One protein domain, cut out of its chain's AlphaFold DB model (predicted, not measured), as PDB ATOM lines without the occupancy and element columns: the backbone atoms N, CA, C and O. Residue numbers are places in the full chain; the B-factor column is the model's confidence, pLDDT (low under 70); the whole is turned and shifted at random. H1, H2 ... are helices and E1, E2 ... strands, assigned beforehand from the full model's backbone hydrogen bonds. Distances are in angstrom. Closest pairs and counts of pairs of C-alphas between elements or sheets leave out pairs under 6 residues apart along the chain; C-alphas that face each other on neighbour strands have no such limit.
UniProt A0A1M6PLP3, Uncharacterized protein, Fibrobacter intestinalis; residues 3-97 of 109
ATOM      1  N   LEU A   3      -0.824  30.817  -1.844       85.62
ATOM      2  CA  LEU A   3      -0.245  30.600  -3.180       85.62
ATOM      3  C   LEU A   3      -1.220  30.918  -4.322       85.62
ATOM      4  O   LEU A   3      -0.851  31.602  -5.266       85.62
ATOM      5  N   GLN A   4      -2.484  30.501  -4.210       87.88
ATOM      6  CA  GLN A   4      -3.470  30.790  -5.256       87.88
ATOM      7  C   GLN A   4      -3.816  32.280  -5.358       87.88
ATOM      8  O   GLN A   4      -4.101  32.769  -6.443       87.88
ATOM      9  N   GLN A   5      -3.787  33.002  -4.236       86.12
ATOM     10  CA  GLN A   5      -3.993  34.449  -4.242       86.12
ATOM     11  C   GLN A   5      -2.813  35.170  -4.901       86.12
ATOM     12  O   GLN A   5      -3.040  36.095  -5.668       86.12
ATOM     13  N   ALA A   6      -1.578  34.714  -4.661       87.88
ATOM     14  CA  ALA A   6      -0.397  35.245  -5.341       87.88
ATOM     15  C   ALA A   6      -0.462  35.002  -6.859       87.88
ATOM     16  O   ALA A   6      -0.332  35.943  -7.633       87.88
ATOM     17  N   TYR A   7      -0.773  33.773  -7.284       90.25
ATOM     18  CA  TYR A   7      -0.919  33.461  -8.708       90.25
ATOM     19  C   TYR A   7      -2.037  34.281  -9.373       90.25
ATOM     20  O   TYR A   7      -1.847  34.813 -10.465       90.25
ATOM     21  N   ALA A   8      -3.189  34.427  -8.710       90.12
ATOM     22  CA  ALA A   8      -4.285  35.246  -9.220       90.12
ATOM     23  C   ALA A   8      -3.899  36.729  -9.337       90.12
ATOM     24  O   ALA A   8      -4.251  37.351 -10.336       90.12
ATOM     25  N   ALA A   9      -3.127  37.267  -8.388       88.56
ATOM     26  CA  ALA A   9      -2.640  38.644  -8.443       88.56
ATOM     27  C   ALA A   9      -1.718  38.900  -9.650       88.56
ATOM     28  O   ALA A   9      -1.747  39.984 -10.224       88.56
ATOM     29  N   GLU A  10      -0.930  37.903 -10.055       88.25
ATOM     30  CA  GLU A  10       0.014  38.011 -11.175       88.25
ATOM     31  C   GLU A  10      -0.618  37.677 -12.533       88.25
ATOM     32  O   GLU A  10      -0.275  38.278 -13.547       88.25
ATOM     33  N   SER A  11      -1.534  36.707 -12.564       88.19
ATOM     34  CA  SER A  11      -2.042  36.101 -13.805       88.19
ATOM     35  C   SER A  11      -3.516  36.396 -14.087       88.19
ATOM     36  O   SER A  11      -4.035  35.970 -15.117       88.19
ATOM     37  N   ASN A  12      -4.212  37.075 -13.169       88.62
ATOM     38  CA  ASN A  12      -5.654  37.339 -13.218       88.62
ATOM     39  C   ASN A  12      -6.499  36.075 -13.498       88.62
ATOM     40  O   ASN A  12      -7.498  36.104 -14.217       88.62
ATOM     41  N   ALA A  13      -6.054  34.934 -12.966       90.62
ATOM     42  CA  ALA A  13      -6.634  33.621 -13.216       90.62
ATOM     43  C   ALA A  13      -6.435  32.691 -12.016       90.62
ATOM     44  O   ALA A  13      -5.522  32.851 -11.210       90.62
ATOM     45  N   ALA A  14      -7.273  31.665 -11.923       91.38
ATOM     46  CA  ALA A  14      -7.085  30.552 -11.013       91.38
ATOM     47  C   ALA A  14      -6.143  29.513 -11.644       91.38
ATOM     48  O   ALA A  14      -6.467  28.952 -12.688       91.38
ATOM     49  N   GLY A  15      -5.001  29.224 -11.020       92.00
ATOM     50  CA  GLY A  15      -4.068  28.187 -11.472       92.00
ATOM     51  C   GLY A  15      -4.410  26.799 -10.933       92.00
ATOM     52  O   GLY A  15      -5.044  26.669  -9.888       92.00
ATOM     53  N   GLY A  16      -3.997  25.755 -11.649       91.06
ATOM     54  CA  GLY A  16      -4.007  24.371 -11.185       91.06
ATOM     55  C   GLY A  16      -2.851  24.087 -10.226       91.06
ATOM     56  O   GLY A  16      -1.958  24.913 -10.054       91.06
ATOM     57  N   TRP A  17      -2.861  22.906  -9.599       88.06
ATOM     58  CA  TRP A  17      -1.921  22.542  -8.527       88.06
ATOM     59  C   TRP A  17      -0.458  22.838  -8.871       88.06
ATOM     60  O   TRP A  17       0.193  23.582  -8.141       88.06
ATOM     61  N   THR A  18       0.056  22.300  -9.980       89.94
ATOM     62  CA  THR A  18       1.482  22.425 -10.312       89.94
ATOM     63  C   THR A  18       1.835  23.838 -10.743       89.94
ATOM     64  O   THR A  18       2.938  24.295 -10.462       89.94
ATOM     65  N   LEU A  19       0.898  24.548 -11.379       90.62
ATOM     66  CA  LEU A  19       1.106  25.929 -11.808       90.62
ATOM     67  C   LEU A  19       1.279  26.880 -10.616       90.62
ATOM     68  O   LEU A  19       2.055  27.825 -10.685       90.62
ATOM     69  N   ILE A  20       0.610  26.589  -9.499       89.56
ATOM     70  CA  ILE A  20       0.689  27.393  -8.270       89.56
ATOM     71  C   ILE A  20       1.808  26.915  -7.333       89.56
ATOM     72  O   ILE A  20       1.844  27.291  -6.161       89.56
ATOM     73  N   GLY A  21       2.690  26.037  -7.826       86.00
ATOM     74  CA  GLY A  21       3.797  25.467  -7.059       86.00
ATOM     75  C   GLY A  21       3.361  24.474  -5.981       86.00
ATOM     76  O   GLY A  21       4.057  24.304  -4.982       86.00
ATOM     77  N   TYR A  22       2.205  23.828  -6.146       86.94
ATOM     78  CA  TYR A  22       1.674  22.849  -5.203       86.94
ATOM     79  C   TYR A  22       1.473  21.479  -5.863       86.94
ATOM     80  O   TYR A  22       1.412  21.333  -7.079       86.94
ATOM     81  N   THR A  23       1.382  20.426  -5.060       88.69
ATOM     82  CA  THR A  23       1.048  19.082  -5.546       88.69
ATOM     83  C   THR A  23      -0.106  18.546  -4.724       88.69
ATOM     84  O   THR A  23      -0.160  18.756  -3.511       88.69
ATOM     85  N   ALA A  24      -1.055  17.881  -5.384       88.00
ATOM     86  CA  ALA A  24      -2.169  17.263  -4.683       88.00
ATOM     87  C   ALA A  24      -1.661  16.228  -3.666       88.00
ATOM     88  O   ALA A  24      -0.665  15.554  -3.942       88.00
ATOM     89  N   PRO A  25      -2.325  16.068  -2.505       89.88
ATOM     90  CA  PRO A  25      -1.883  15.111  -1.497       89.88
ATOM     91  C   PRO A  25      -1.716  13.707  -2.091       89.88
ATOM     92  O   PRO A  25      -2.571  13.239  -2.846       89.88
ATOM     93  N   GLY A  26      -0.594  13.054  -1.778       90.88
ATOM     94  CA  GLY A  26      -0.253  11.742  -2.337       90.88
ATOM     95  C   GLY A  26      -0.147  11.724  -3.869       90.88
ATOM     96  O   GLY A  26      -0.483  10.726  -4.494       90.88
ATOM     97  N   ASN A  27       0.254  12.834  -4.497       89.88
ATOM     98  CA  ASN A  27       0.290  12.989  -5.958       89.88
ATOM     99  C   ASN A  27      -1.073  12.747  -6.625       89.88
ATOM    100  O   ASN A  27      -1.164  12.197  -7.719       89.88
ATOM    101  N   GLY A  28      -2.148  13.161  -5.950       91.81
ATOM    102  CA  GLY A  28      -3.516  13.027  -6.444       91.81
ATOM    103  C   GLY A  28      -4.282  11.857  -5.838       91.81
ATOM    104  O   GLY A  28      -5.491  11.761  -6.034       91.81
ATOM    105  N   THR A  29      -3.649  10.970  -5.072       95.19
ATOM    106  CA  THR A  29      -4.353   9.891  -4.368       95.19
ATOM    107  C   THR A  29      -3.655   9.536  -3.064       95.19
ATOM    108  O   THR A  29      -2.458   9.290  -3.018       95.19
ATOM    109  N   THR A  30      -4.424   9.441  -1.988       95.44
ATOM    110  CA  THR A  30      -3.972   8.876  -0.714       95.44
ATOM    111  C   THR A  30      -4.657   7.530  -0.476       95.44
ATOM    112  O   THR A  30      -5.406   7.019  -1.318       95.44
ATOM    113  N   THR A  31      -4.425   6.932   0.692       95.12
ATOM    114  CA  THR A  31      -5.138   5.720   1.112       95.12
ATOM    115  C   THR A  31      -6.655   5.916   1.034       95.12
ATOM    116  O   THR A  31      -7.341   5.084   0.442       95.12
ATOM    117  N   ASN A  32      -7.155   7.059   1.521       93.81
ATOM    118  CA  ASN A  32      -8.587   7.291   1.738       93.81
ATOM    119  C   ASN A  32      -9.243   8.247   0.737       93.81
ATOM    120  O   ASN A  32     -10.469   8.264   0.662       93.81
ATOM    121  N   PHE A  33      -8.475   9.030  -0.028       96.31
ATOM    122  CA  PHE A  33      -9.030  10.046  -0.925       96.31
ATOM    123  C   PHE A  33      -8.394  10.025  -2.308       96.31
ATOM    124  O   PHE A  33      -7.196   9.788  -2.452       96.31
ATOM    125  N   THR A  34      -9.196  10.375  -3.306       96.06
ATOM    126  CA  THR A  34      -8.741  10.743  -4.646       96.06
ATOM    127  C   THR A  34      -8.952  12.239  -4.840       96.06
ATOM    128  O   THR A  34     -10.053  12.752  -4.627       96.06
ATOM    129  N   TYR A  35      -7.905  12.942  -5.262       94.81
ATOM    130  CA  TYR A  35      -7.922  14.376  -5.519       94.81
ATOM    131  C   TYR A  35      -7.959  14.631  -7.023       94.81
ATOM    132  O   TYR A  35      -7.122  14.146  -7.778       94.81
ATOM    133  N   THR A  36      -8.946  15.401  -7.457       92.81
ATOM    134  CA  THR A  36      -9.172  15.767  -8.861       92.81
ATOM    135  C   THR A  36      -9.547  17.243  -8.942       92.81
ATOM    136  O   THR A  36      -9.647  17.923  -7.921       92.81
ATOM    137  N   GLY A  37      -9.744  17.770 -10.142       90.62
ATOM    138  CA  GLY A  37     -10.174  19.146 -10.335       90.62
ATOM    139  C   GLY A  37     -10.485  19.410 -11.797       90.62
ATOM    140  O   GLY A  37      -9.942  18.743 -12.672       90.62
ATOM    141  N   ALA A  38     -11.372  20.365 -12.052       93.81
ATOM    142  CA  ALA A  38     -11.657  20.857 -13.394       93.81
ATOM    143  C   ALA A  38     -10.518  21.743 -13.928       93.81
ATOM    144  O   ALA A  38     -10.359  21.875 -15.138       93.81
ATOM    145  N   ILE A  39      -9.706  22.325 -13.037       92.94
ATOM    146  CA  ILE A  39      -8.470  23.002 -13.426       92.94
ATOM    147  C   ILE A  39      -7.370  21.946 -13.509       92.94
ATOM    148  O   ILE A  39      -6.943  21.392 -12.491       92.94
ATOM    149  N   ASN A  40      -6.920  21.663 -14.733       90.19
ATOM    150  CA  ASN A  40      -5.801  20.759 -14.986       90.19
ATOM    151  C   ASN A  40      -4.570  21.194 -14.184       90.19
ATOM    152  O   ASN A  40      -4.349  22.387 -14.002       90.19
ATOM    153  N   ALA A  41      -3.740  20.245 -13.746       86.19
ATOM    154  CA  ALA A  41      -2.624  20.522 -12.837       86.19
ATOM    155  C   ALA A  41      -1.720  21.684 -13.303       86.19
ATOM    156  O   ALA A  41      -1.440  22.578 -12.507       86.19
ATOM    157  N   GLY A  42      -1.335  21.707 -14.584       89.56
ATOM    158  CA  GLY A  42      -0.541  22.782 -15.200       89.56
ATOM    159  C   GLY A  42      -1.354  23.840 -15.952       89.56
ATOM    160  O   GLY A  42      -0.776  24.638 -16.678       89.56
ATOM    161  N   GLY A  43      -2.682  23.814 -15.842       92.12
ATOM    162  CA  GLY A  43      -3.573  24.761 -16.507       92.12
ATOM    163  C   GLY A  43      -3.989  25.915 -15.600       92.12
ATOM    164  O   GLY A  43      -3.729  25.911 -14.398       92.12
ATOM    165  N   SER A  44      -4.690  26.883 -16.178       93.25
ATOM    166  CA  SER A  44      -5.350  27.966 -15.452       93.25
ATOM    167  C   SER A  44      -6.732  28.249 -16.041       93.25
ATOM    168  O   SER A  44      -7.074  27.772 -17.124       93.25
ATOM    169  N   THR A  45      -7.557  28.991 -15.308       92.12
ATOM    170  CA  THR A  45      -8.872  29.447 -15.764       92.12
ATOM    171  C   THR A  45      -9.163  30.848 -15.247       92.12
ATOM    172  O   THR A  45      -8.954  31.145 -14.072       92.12
ATOM    173  N   SER A  46      -9.673  31.713 -16.117       90.62
ATOM    174  CA  SER A  46     -10.220  33.026 -15.756       90.62
ATOM    175  C   SER A  46     -11.733  32.983 -15.509       90.62
ATOM    176  O   SER A  46     -12.325  33.988 -15.131       90.62
ATOM    177  N   ALA A  47     -12.368  31.820 -15.684       91.69
ATOM    178  CA  ALA A  47     -13.798  31.636 -15.483       91.69
ATOM    179  C   ALA A  47     -14.115  31.005 -14.122       91.69
ATOM    180  O   ALA A  47     -13.350  30.201 -13.573       91.69
ATOM    181  N   ALA A  48     -15.305  31.317 -13.604       92.81
ATOM    182  CA  ALA A  48     -15.829  30.660 -12.418       92.81
ATOM    183  C   ALA A  48     -15.927  29.141 -12.639       92.81
ATOM    184  O   ALA A  48     -16.470  28.672 -13.638       92.81
ATOM    185  N   THR A  49     -15.388  28.367 -11.702       94.62
ATOM    186  CA  THR A  49     -15.255  26.914 -11.827       94.62
ATOM    187  C   THR A  49     -15.727  26.246 -10.540       94.62
ATOM    188  O   THR A  49     -15.075  26.350  -9.502       94.62
ATOM    189  N   ALA A  50     -16.858  25.538 -10.605       90.62
ATOM    190  CA  ALA A  50     -17.501  24.923  -9.438       90.62
ATOM    191  C   ALA A  50     -16.694  23.761  -8.830       90.62
ATOM    192  O   ALA A  50     -16.701  23.558  -7.626       90.62
ATOM    193  N   ASN A  51     -15.966  23.009  -9.653       92.25
ATOM    194  CA  ASN A  51     -15.181  21.848  -9.228       92.25
ATOM    195  C   ASN A  51     -13.685  22.096  -9.412       92.25
ATOM    196  O   ASN A  51     -12.982  21.229  -9.930       92.25
ATOM    197  N   ALA A  52     -13.198  23.290  -9.062       93.25
ATOM    198  CA  ALA A  52     -11.807  23.666  -9.309       93.25
ATOM    199  C   ALA A  52     -10.843  22.647  -8.698       93.25
ATOM    200  O   ALA A  52      -9.956  22.148  -9.390       93.25
ATOM    201  N   TRP A  53     -11.127  22.245  -7.455       92.69
ATOM    202  CA  TRP A  53     -10.487  21.119  -6.783       92.69
ATOM    203  C   TRP A  53     -11.507  20.298  -6.011       92.69
ATOM    204  O   TRP A  53     -12.445  20.843  -5.433       92.69
ATOM    205  N   LYS A  54     -11.310  18.984  -5.991       94.25
ATOM    206  CA  LYS A  54     -12.221  18.016  -5.394       94.25
ATOM    207  C   LYS A  54     -11.450  16.910  -4.689       94.25
ATOM    208  O   LYS A  54     -10.527  16.347  -5.270       94.25
ATOM    209  N   ALA A  55     -11.889  16.544  -3.492       94.94
ATOM    210  CA  ALA A  55     -11.510  15.319  -2.802       94.94
ATOM    211  C   ALA A  55     -12.715  14.369  -2.774       94.94
ATOM    212  O   ALA A  55     -13.785  14.740  -2.292       94.94
ATOM    213  N   ALA A  56     -12.551  13.158  -3.299       95.31
ATOM    214  CA  ALA A  56     -13.554  12.099  -3.245       95.31
ATOM    215  C   ALA A  56     -13.064  10.975  -2.315       95.31
ATOM    216  O   ALA A  56     -11.907  10.563  -2.447       95.31
ATOM    217  N   PRO A  57     -13.892  10.489  -1.380       95.12
ATOM    218  CA  PRO A  57     -13.525   9.384  -0.512       95.12
ATOM    219  C   PRO A  57     -13.479   8.067  -1.299       95.12
ATOM    220  O   PRO A  57     -14.333   7.790  -2.136       95.12
ATOM    221  N   LYS A  58     -12.469   7.238  -1.027       95.75
ATOM    222  CA  LYS A  58     -12.313   5.891  -1.610       95.75
ATOM    223  C   LYS A  58     -13.017   4.814  -0.788       95.75
ATOM    224  O   LYS A  58     -13.278   3.725  -1.287       95.75
ATOM    225  N   VAL A  59     -13.285   5.123   0.476       94.00
ATOM    226  CA  VAL A  59     -13.930   4.258   1.463       94.00
ATOM    227  C   VAL A  59     -14.991   5.059   2.201       94.00
ATOM    228  O   VAL A  59     -14.947   6.290   2.199       94.00
ATOM    229  N   ASN A  60     -15.948   4.380   2.826       92.25
ATOM    230  CA  ASN A  60     -16.930   5.064   3.660       92.25
ATOM    231  C   ASN A  60     -16.216   5.698   4.863       92.25
ATOM    232  O   ASN A  60     -15.411   5.045   5.527       92.25
ATOM    233  N   LEU A  61     -16.509   6.969   5.129       88.62
ATOM    234  CA  LEU A  61     -15.979   7.726   6.260       88.62
ATOM    235  C   LEU A  61     -17.109   7.922   7.269       88.62
ATOM    236  O   LEU A  61     -17.776   8.955   7.278       88.62
ATOM    237  N   ASN A  62     -17.334   6.898   8.094       86.62
ATOM    238  CA  ASN A  62     -18.496   6.790   8.980       86.62
ATOM    239  C   ASN A  62     -19.805   6.852   8.174       86.62
ATOM    240  O   ASN A  62     -20.037   5.995   7.321       86.62
ATOM    241  N   ASP A  63     -20.629   7.875   8.409       87.81
ATOM    242  CA  ASP A  63     -21.901   8.081   7.717       87.81
ATOM    243  C   ASP A  63     -21.721   8.546   6.262       87.81
ATOM    244  O   ASP A  63     -22.627   8.382   5.442       87.81
ATOM    245  N   CYS A  64     -20.553   9.096   5.916       89.94
ATOM    246  CA  CYS A  64     -20.262   9.589   4.577       89.94
ATOM    247  C   CYS A  64     -19.905   8.432   3.636       89.94
ATOM    248  O   CYS A  64     -18.828   7.837   3.741       89.94
ATOM    249  N   ALA A  65     -20.787   8.113   2.687       93.31
ATOM    250  CA  ALA A  65     -20.529   7.036   1.737       93.31
ATOM    251  C   ALA A  65     -19.407   7.407   0.753       93.31
ATOM    252  O   ALA A  65     -19.328   8.549   0.298       93.31
ATOM    253  N   ALA A  66     -18.584   6.425   0.374       93.19
ATOM    254  CA  ALA A  66     -17.517   6.578  -0.616       93.19
ATOM    255  C   ALA A  66     -18.059   7.082  -1.963       93.19
ATOM    256  O   ALA A  66     -17.536   8.009  -2.577       93.19
ATOM    257  N   SER A  67     -19.150   6.460  -2.413       93.12
ATOM    258  CA  SER A  67     -19.816   6.816  -3.659       93.12
ATOM    259  C   SER A  67     -20.791   7.968  -3.444       93.12
ATOM    260  O   SER A  67     -21.554   7.979  -2.479       93.12
ATOM    261  N   GLY A  68     -20.780   8.930  -4.365       90.12
ATOM    262  CA  GLY A  68     -21.694  10.074  -4.351       90.12
ATOM    263  C   GLY A  68     -21.303  11.207  -3.401       90.12
ATOM    264  O   GLY A  68     -21.922  12.265  -3.472       90.12
ATOM    265  N   SER A  69     -20.263  11.043  -2.577       94.75
ATOM    266  CA  SER A  69     -19.791  12.097  -1.673       94.75
ATOM    267  C   SER A  69     -18.504  12.751  -2.166       94.75
ATOM    268  O   SER A  69     -17.643  12.099  -2.756       94.75
ATOM    269  N   SER A  70     -18.342  14.054  -1.942       93.94
ATOM    270  CA  SER A  70     -17.078  14.752  -2.201       93.94
ATOM    271  C   SER A  70     -17.011  16.123  -1.540       93.94
ATOM    272  O   SER A  70     -18.028  16.780  -1.331       93.94
ATOM    273  N   TRP A  71     -15.789  16.587  -1.286       93.75
ATOM    274  CA  TRP A  71     -15.494  17.952  -0.860       93.75
ATOM    275  C   TRP A  71     -14.916  18.710  -2.038       93.75
ATOM    276  O   TRP A  71     -13.977  18.241  -2.677       93.75
ATOM    277  N   GLN A  72     -15.479  19.871  -2.330       93.75
ATOM    278  CA  GLN A  72     -15.155  20.664  -3.503       93.75
ATOM    279  C   GLN A  72     -14.810  22.085  -3.084       93.75
ATOM    280  O   GLN A  72     -15.382  22.641  -2.145       93.75
ATOM    281  N   VAL A  73     -13.887  22.678  -3.822       92.50
ATOM    282  CA  VAL A  73     -13.581  24.098  -3.757       92.50
ATOM    283  C   VAL A  73     -13.942  24.692  -5.108       92.50
ATOM    284  O   VAL A  73     -13.412  24.284  -6.143       92.50
ATOM    285  N   GLN A  74     -14.853  25.653  -5.073       93.81
ATOM    286  CA  GLN A  74     -15.229  26.484  -6.201       93.81
ATOM    287  C   GLN A  74     -14.337  27.720  -6.215       93.81
ATOM    288  O   GLN A  74     -14.012  28.264  -5.154       93.81
ATOM    289  N   VAL A  75     -13.991  28.182  -7.411       92.25
ATOM    290  CA  VAL A  75     -13.293  29.455  -7.605       92.25
ATOM    291  C   VAL A  75     -14.113  30.384  -8.473       92.25
ATOM    292  O   VAL A  75     -14.751  29.943  -9.427       92.25
ATOM    293  N   ALA A  76     -14.049  31.669  -8.165       91.50
ATOM    294  CA  ALA A  76     -14.506  32.736  -9.037       91.50
ATOM    295  C   ALA A  76     -13.403  33.802  -9.089       91.50
ATOM    296  O   ALA A  76     -13.212  34.515  -8.100       91.50
ATOM    297  N   PRO A  77     -12.624  33.869 -10.183       84.50
ATOM    298  CA  PRO A  77     -11.725  34.992 -10.429       84.50
ATOM    299  C   PRO A  77     -12.527  36.298 -10.453       84.50
ATOM    300  O   PRO A  77     -13.630  36.336 -10.998       84.50
ATOM    301  N   GLY A  78     -12.000  37.332  -9.807       79.62
ATOM    302  CA  GLY A  78     -12.570  38.673  -9.761       79.62
ATOM    303  C   GLY A  78     -11.622  39.691 -10.384       79.62
ATOM    304  O   GLY A  78     -10.509  39.363 -10.792       79.62
ATOM    305  N   ASP A  79     -12.060  40.944 -10.439       77.56
ATOM    306  CA  ASP A  79     -11.260  42.021 -11.014       77.56
ATOM    307  C   ASP A  79      -9.983  42.286 -10.200       77.56
ATOM    308  O   ASP A  79      -9.923  42.048  -8.986       77.56
ATOM    309  N   GLY A  80      -8.950  42.786 -10.884       77.50
ATOM    310  CA  GLY A  80      -7.693  43.209 -10.260       77.50
ATOM    311  C   GLY A  80      -6.870  42.072  -9.647       77.50
ATOM    312  O   GLY A  80      -6.180  42.300  -8.656       77.50
ATOM    313  N   GLY A  81      -6.965  40.851 -10.184       79.94
ATOM    314  CA  GLY A  81      -6.219  39.696  -9.677       79.94
ATOM    315  C   GLY A  81      -6.760  39.128  -8.363       79.94
ATOM    316  O   GLY A  81      -6.084  38.357  -7.677       79.94
ATOM    317  N   SER A  82      -7.988  39.497  -7.991       85.12
ATOM    318  CA  SER A  82      -8.681  38.898  -6.855       85.12
ATOM    319  C   SER A  82      -9.275  37.537  -7.231       85.12
ATOM    320  O   SER A  82      -9.588  37.250  -8.383       85.12
ATOM    321  N   ILE A  83      -9.426  36.654  -6.248       88.50
ATOM    322  CA  ILE A  83     -10.073  35.357  -6.445       88.50
ATOM    323  C   ILE A  83     -10.899  35.006  -5.215       88.50
ATOM    324  O   ILE A  83     -10.411  35.028  -4.081       88.50
ATOM    325  N   ALA A  84     -12.169  34.691  -5.445       90.12
ATOM    326  CA  ALA A  84     -13.085  34.220  -4.425       90.12
ATOM    327  C   ALA A  84     -13.107  32.692  -4.399       90.12
ATOM    328  O   ALA A  84     -13.053  32.025  -5.435       90.12
ATOM    329  N   PHE A  85     -13.231  32.146  -3.194       88.50
ATOM    330  CA  PHE A  85     -13.294  30.713  -2.958       88.50
ATOM    331  C   PHE A  85     -14.560  30.363  -2.201       88.50
ATOM    332  O   PHE A  85     -14.921  31.039  -1.238       88.50
ATOM    333  N   LYS A  86     -15.199  29.267  -2.597       90.94
ATOM    334  CA  LYS A  86     -16.351  28.713  -1.890       90.94
ATOM    335  C   LYS A  86     -16.152  27.220  -1.700       90.94
ATOM    336  O   LYS A  86     -15.928  26.505  -2.666       90.94
ATOM    337  N   SER A  87     -16.257  26.747  -0.467       90.94
ATOM    338  CA  SER A  87     -16.237  25.313  -0.182       90.94
ATOM    339  C   SER A  87     -17.649  24.747  -0.283       90.94
ATOM    340  O   SER A  87     -18.592  25.325   0.259       90.94
ATOM    341  N   THR A  88     -17.799  23.613  -0.958       90.56
ATOM    342  CA  THR A  88     -19.061  22.875  -1.058       90.56
ATOM    343  C   THR A  88     -18.843  21.400  -0.783       90.56
ATOM    344  O   THR A  88     -17.790  20.847  -1.090       90.56
ATOM    345  N   ILE A  89     -19.850  20.759  -0.202       91.25
ATOM    346  CA  ILE A  89     -19.854  19.320   0.050       91.25
ATOM    347  C   ILE A  89     -21.001  18.733  -0.765       91.25
ATOM    348  O   ILE A  89     -22.123  19.233  -0.711       91.25
ATOM    349  N   THR A  90     -20.713  17.700  -1.547       92.75
ATOM    350  CA  THR A  90     -21.736  16.807  -2.088       92.75
ATOM    351  C   THR A  90     -21.818  15.621  -1.148       92.75
ATOM    352  O   THR A  90     -20.793  15.016  -0.844       92.75
ATOM    353  N   GLU A  91     -23.017  15.311  -0.675       91.69
ATOM    354  CA  GLU A  91     -23.254  14.215   0.256       91.69
ATOM    355  C   GLU A  91     -24.205  13.217  -0.391       91.69
ATOM    356  O   GLU A  91     -25.225  13.607  -0.962       91.69
ATOM    357  N   SER A  92     -23.916  11.923  -0.260       88.50
ATOM    358  CA  SER A  92     -24.863  10.867  -0.636       88.50
ATOM    359  C   SER A  92     -26.126  10.870   0.240       88.50
ATOM    360  O   SER A  92     -27.162  10.335  -0.147       88.50
ATOM    361  N   LYS A  93     -26.028  11.456   1.439       87.62
ATOM    362  CA  LYS A  93     -27.096  11.642   2.422       87.62
ATOM    363  C   LYS A  93     -26.842  12.953   3.169       87.62
ATOM    364  O   LYS A  93     -25.727  13.182   3.624       87.62
ATOM    365  N   ALA A  94     -27.864  13.793   3.320       87.38
ATOM    366  CA  ALA A  94     -27.726  15.085   3.992       87.38
ATOM    367  C   ALA A  94     -27.157  14.939   5.418       87.38
ATOM    368  O   ALA A  94     -27.631  14.114   6.200       87.38
ATOM    369  N   GLY A  95     -26.147  15.747   5.739       85.00
ATOM    370  CA  GLY A  95     -25.451  15.775   7.025       85.00
ATOM    371  C   GLY A  95     -24.375  14.701   7.204       85.00
ATOM    372  O   GLY A  95     -23.644  14.745   8.189       85.00
ATOM    373  N   ALA A  96     -24.255  13.744   6.281       86.38
ATOM    374  CA  ALA A  96     -23.419  12.563   6.464       86.38
ATOM    375  C   ALA A  96     -21.908  12.830   6.359       86.38
ATOM    376  O   ALA A  96     -21.113  12.076   6.911       86.38
ATOM    377  N   CYS A  97     -21.505  13.885   5.649       86.38
ATOM    378  CA  CYS A  97     -20.105  14.220   5.373       86.38
ATOM    379  C   CYS A  97     -19.674  15.538   6.031       86.38
ATOM    380  O   CYS A  97     -18.604  16.076   5.720       86.38
TER     381      CYS A  97
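Overview. This is residues 3 to 97 of the 109 residues of an uncharacterized protein of Fibrobacter intestinalis (UniProt A0A1M6PLP3). What is the main picture? A single strongly twisted sheet of four strands makes a long wall, with H1 at the end where E3 turns into E4 and the short H2 beside edge strand E1. Two long unnamed stretches, residues 12 to 24 and 37 to 48, are tied to each other by a short antiparallel pairing of residues 14 to 15 with residues 44 to 45. What makes it up? The printed part has 95 residues, with two named helices and four named strands in the order H1 H2 E1 E2 E3 E4; the sheet E1 - E2 - E3 - E4 is antiparallel, and the class is mixed, helices and strands, with 42 residues, under half, in named elements. How large is it? It is compact, with a radius of gyration of the C-alphas of 14.2 A, and elongated, spanning 42 by 26 by 16 A.

Arrangement. How do the strands pair? E1, residues 33 to 36, E2, residues 49 to 57, E3, residues 70 to 77, and E4, residues 83 to 90, form a meander, each strand the antiparallel neighbour of the one before, and each successive pair is a hairpin. Within hydrogen-bond range are N 34 and O 56 at 2.9 A for E1 and E2, N 55 and O 71 at 2.8 A for E2 and E3, and N 72 and O 88 at 2.8 A for E3 and E4. E2 bends by 58 degrees at residue 53, and the edge strands E1 and E4 are apart. Where are the helices? H1, residues 3 to 11, is on the sheet but only grazes it with residues 4 to 9; its closest C-alphas to E4 are those of Ala 8 and Ile 83, 6.4 A. H2, residues 25 to 28, also only grazes the sheet; its closest C-alphas to E1 are those of Gly 28 and Tyr 35, 4.7 A. What do the helix backbones show? In H1 every O i to N i+4 pair is within hydrogen-bond range; H2 is too short for such a pair.

Along the chain. How long are the strands? From first to last C-alpha E2 measures 20.9 A, E3 22.5 A, E4 22.3 A and E1 9.8 A. How long are the helices? H1 measures 12.1 A and H2 5.6 A. Where are the anchors? H1 begins at C-alpha 3 (-0.245, 30.600, -3.180), and E4 ends at C-alpha 90 (-21.736, 16.807, -2.088).

Size, cuts and confidence. Which C-alphas are farthest apart? Those of Asn 62 and Gly 80, 42.6 A. Which links are long? H1 to H2, E1 to E2 and E2 to E3 are long; H2 to E1 and E3 to E4 are tight. Is anything cut or uncertain? The printed part has no cut, its mean pLDDT is 90.4, and no printed residue is under 70.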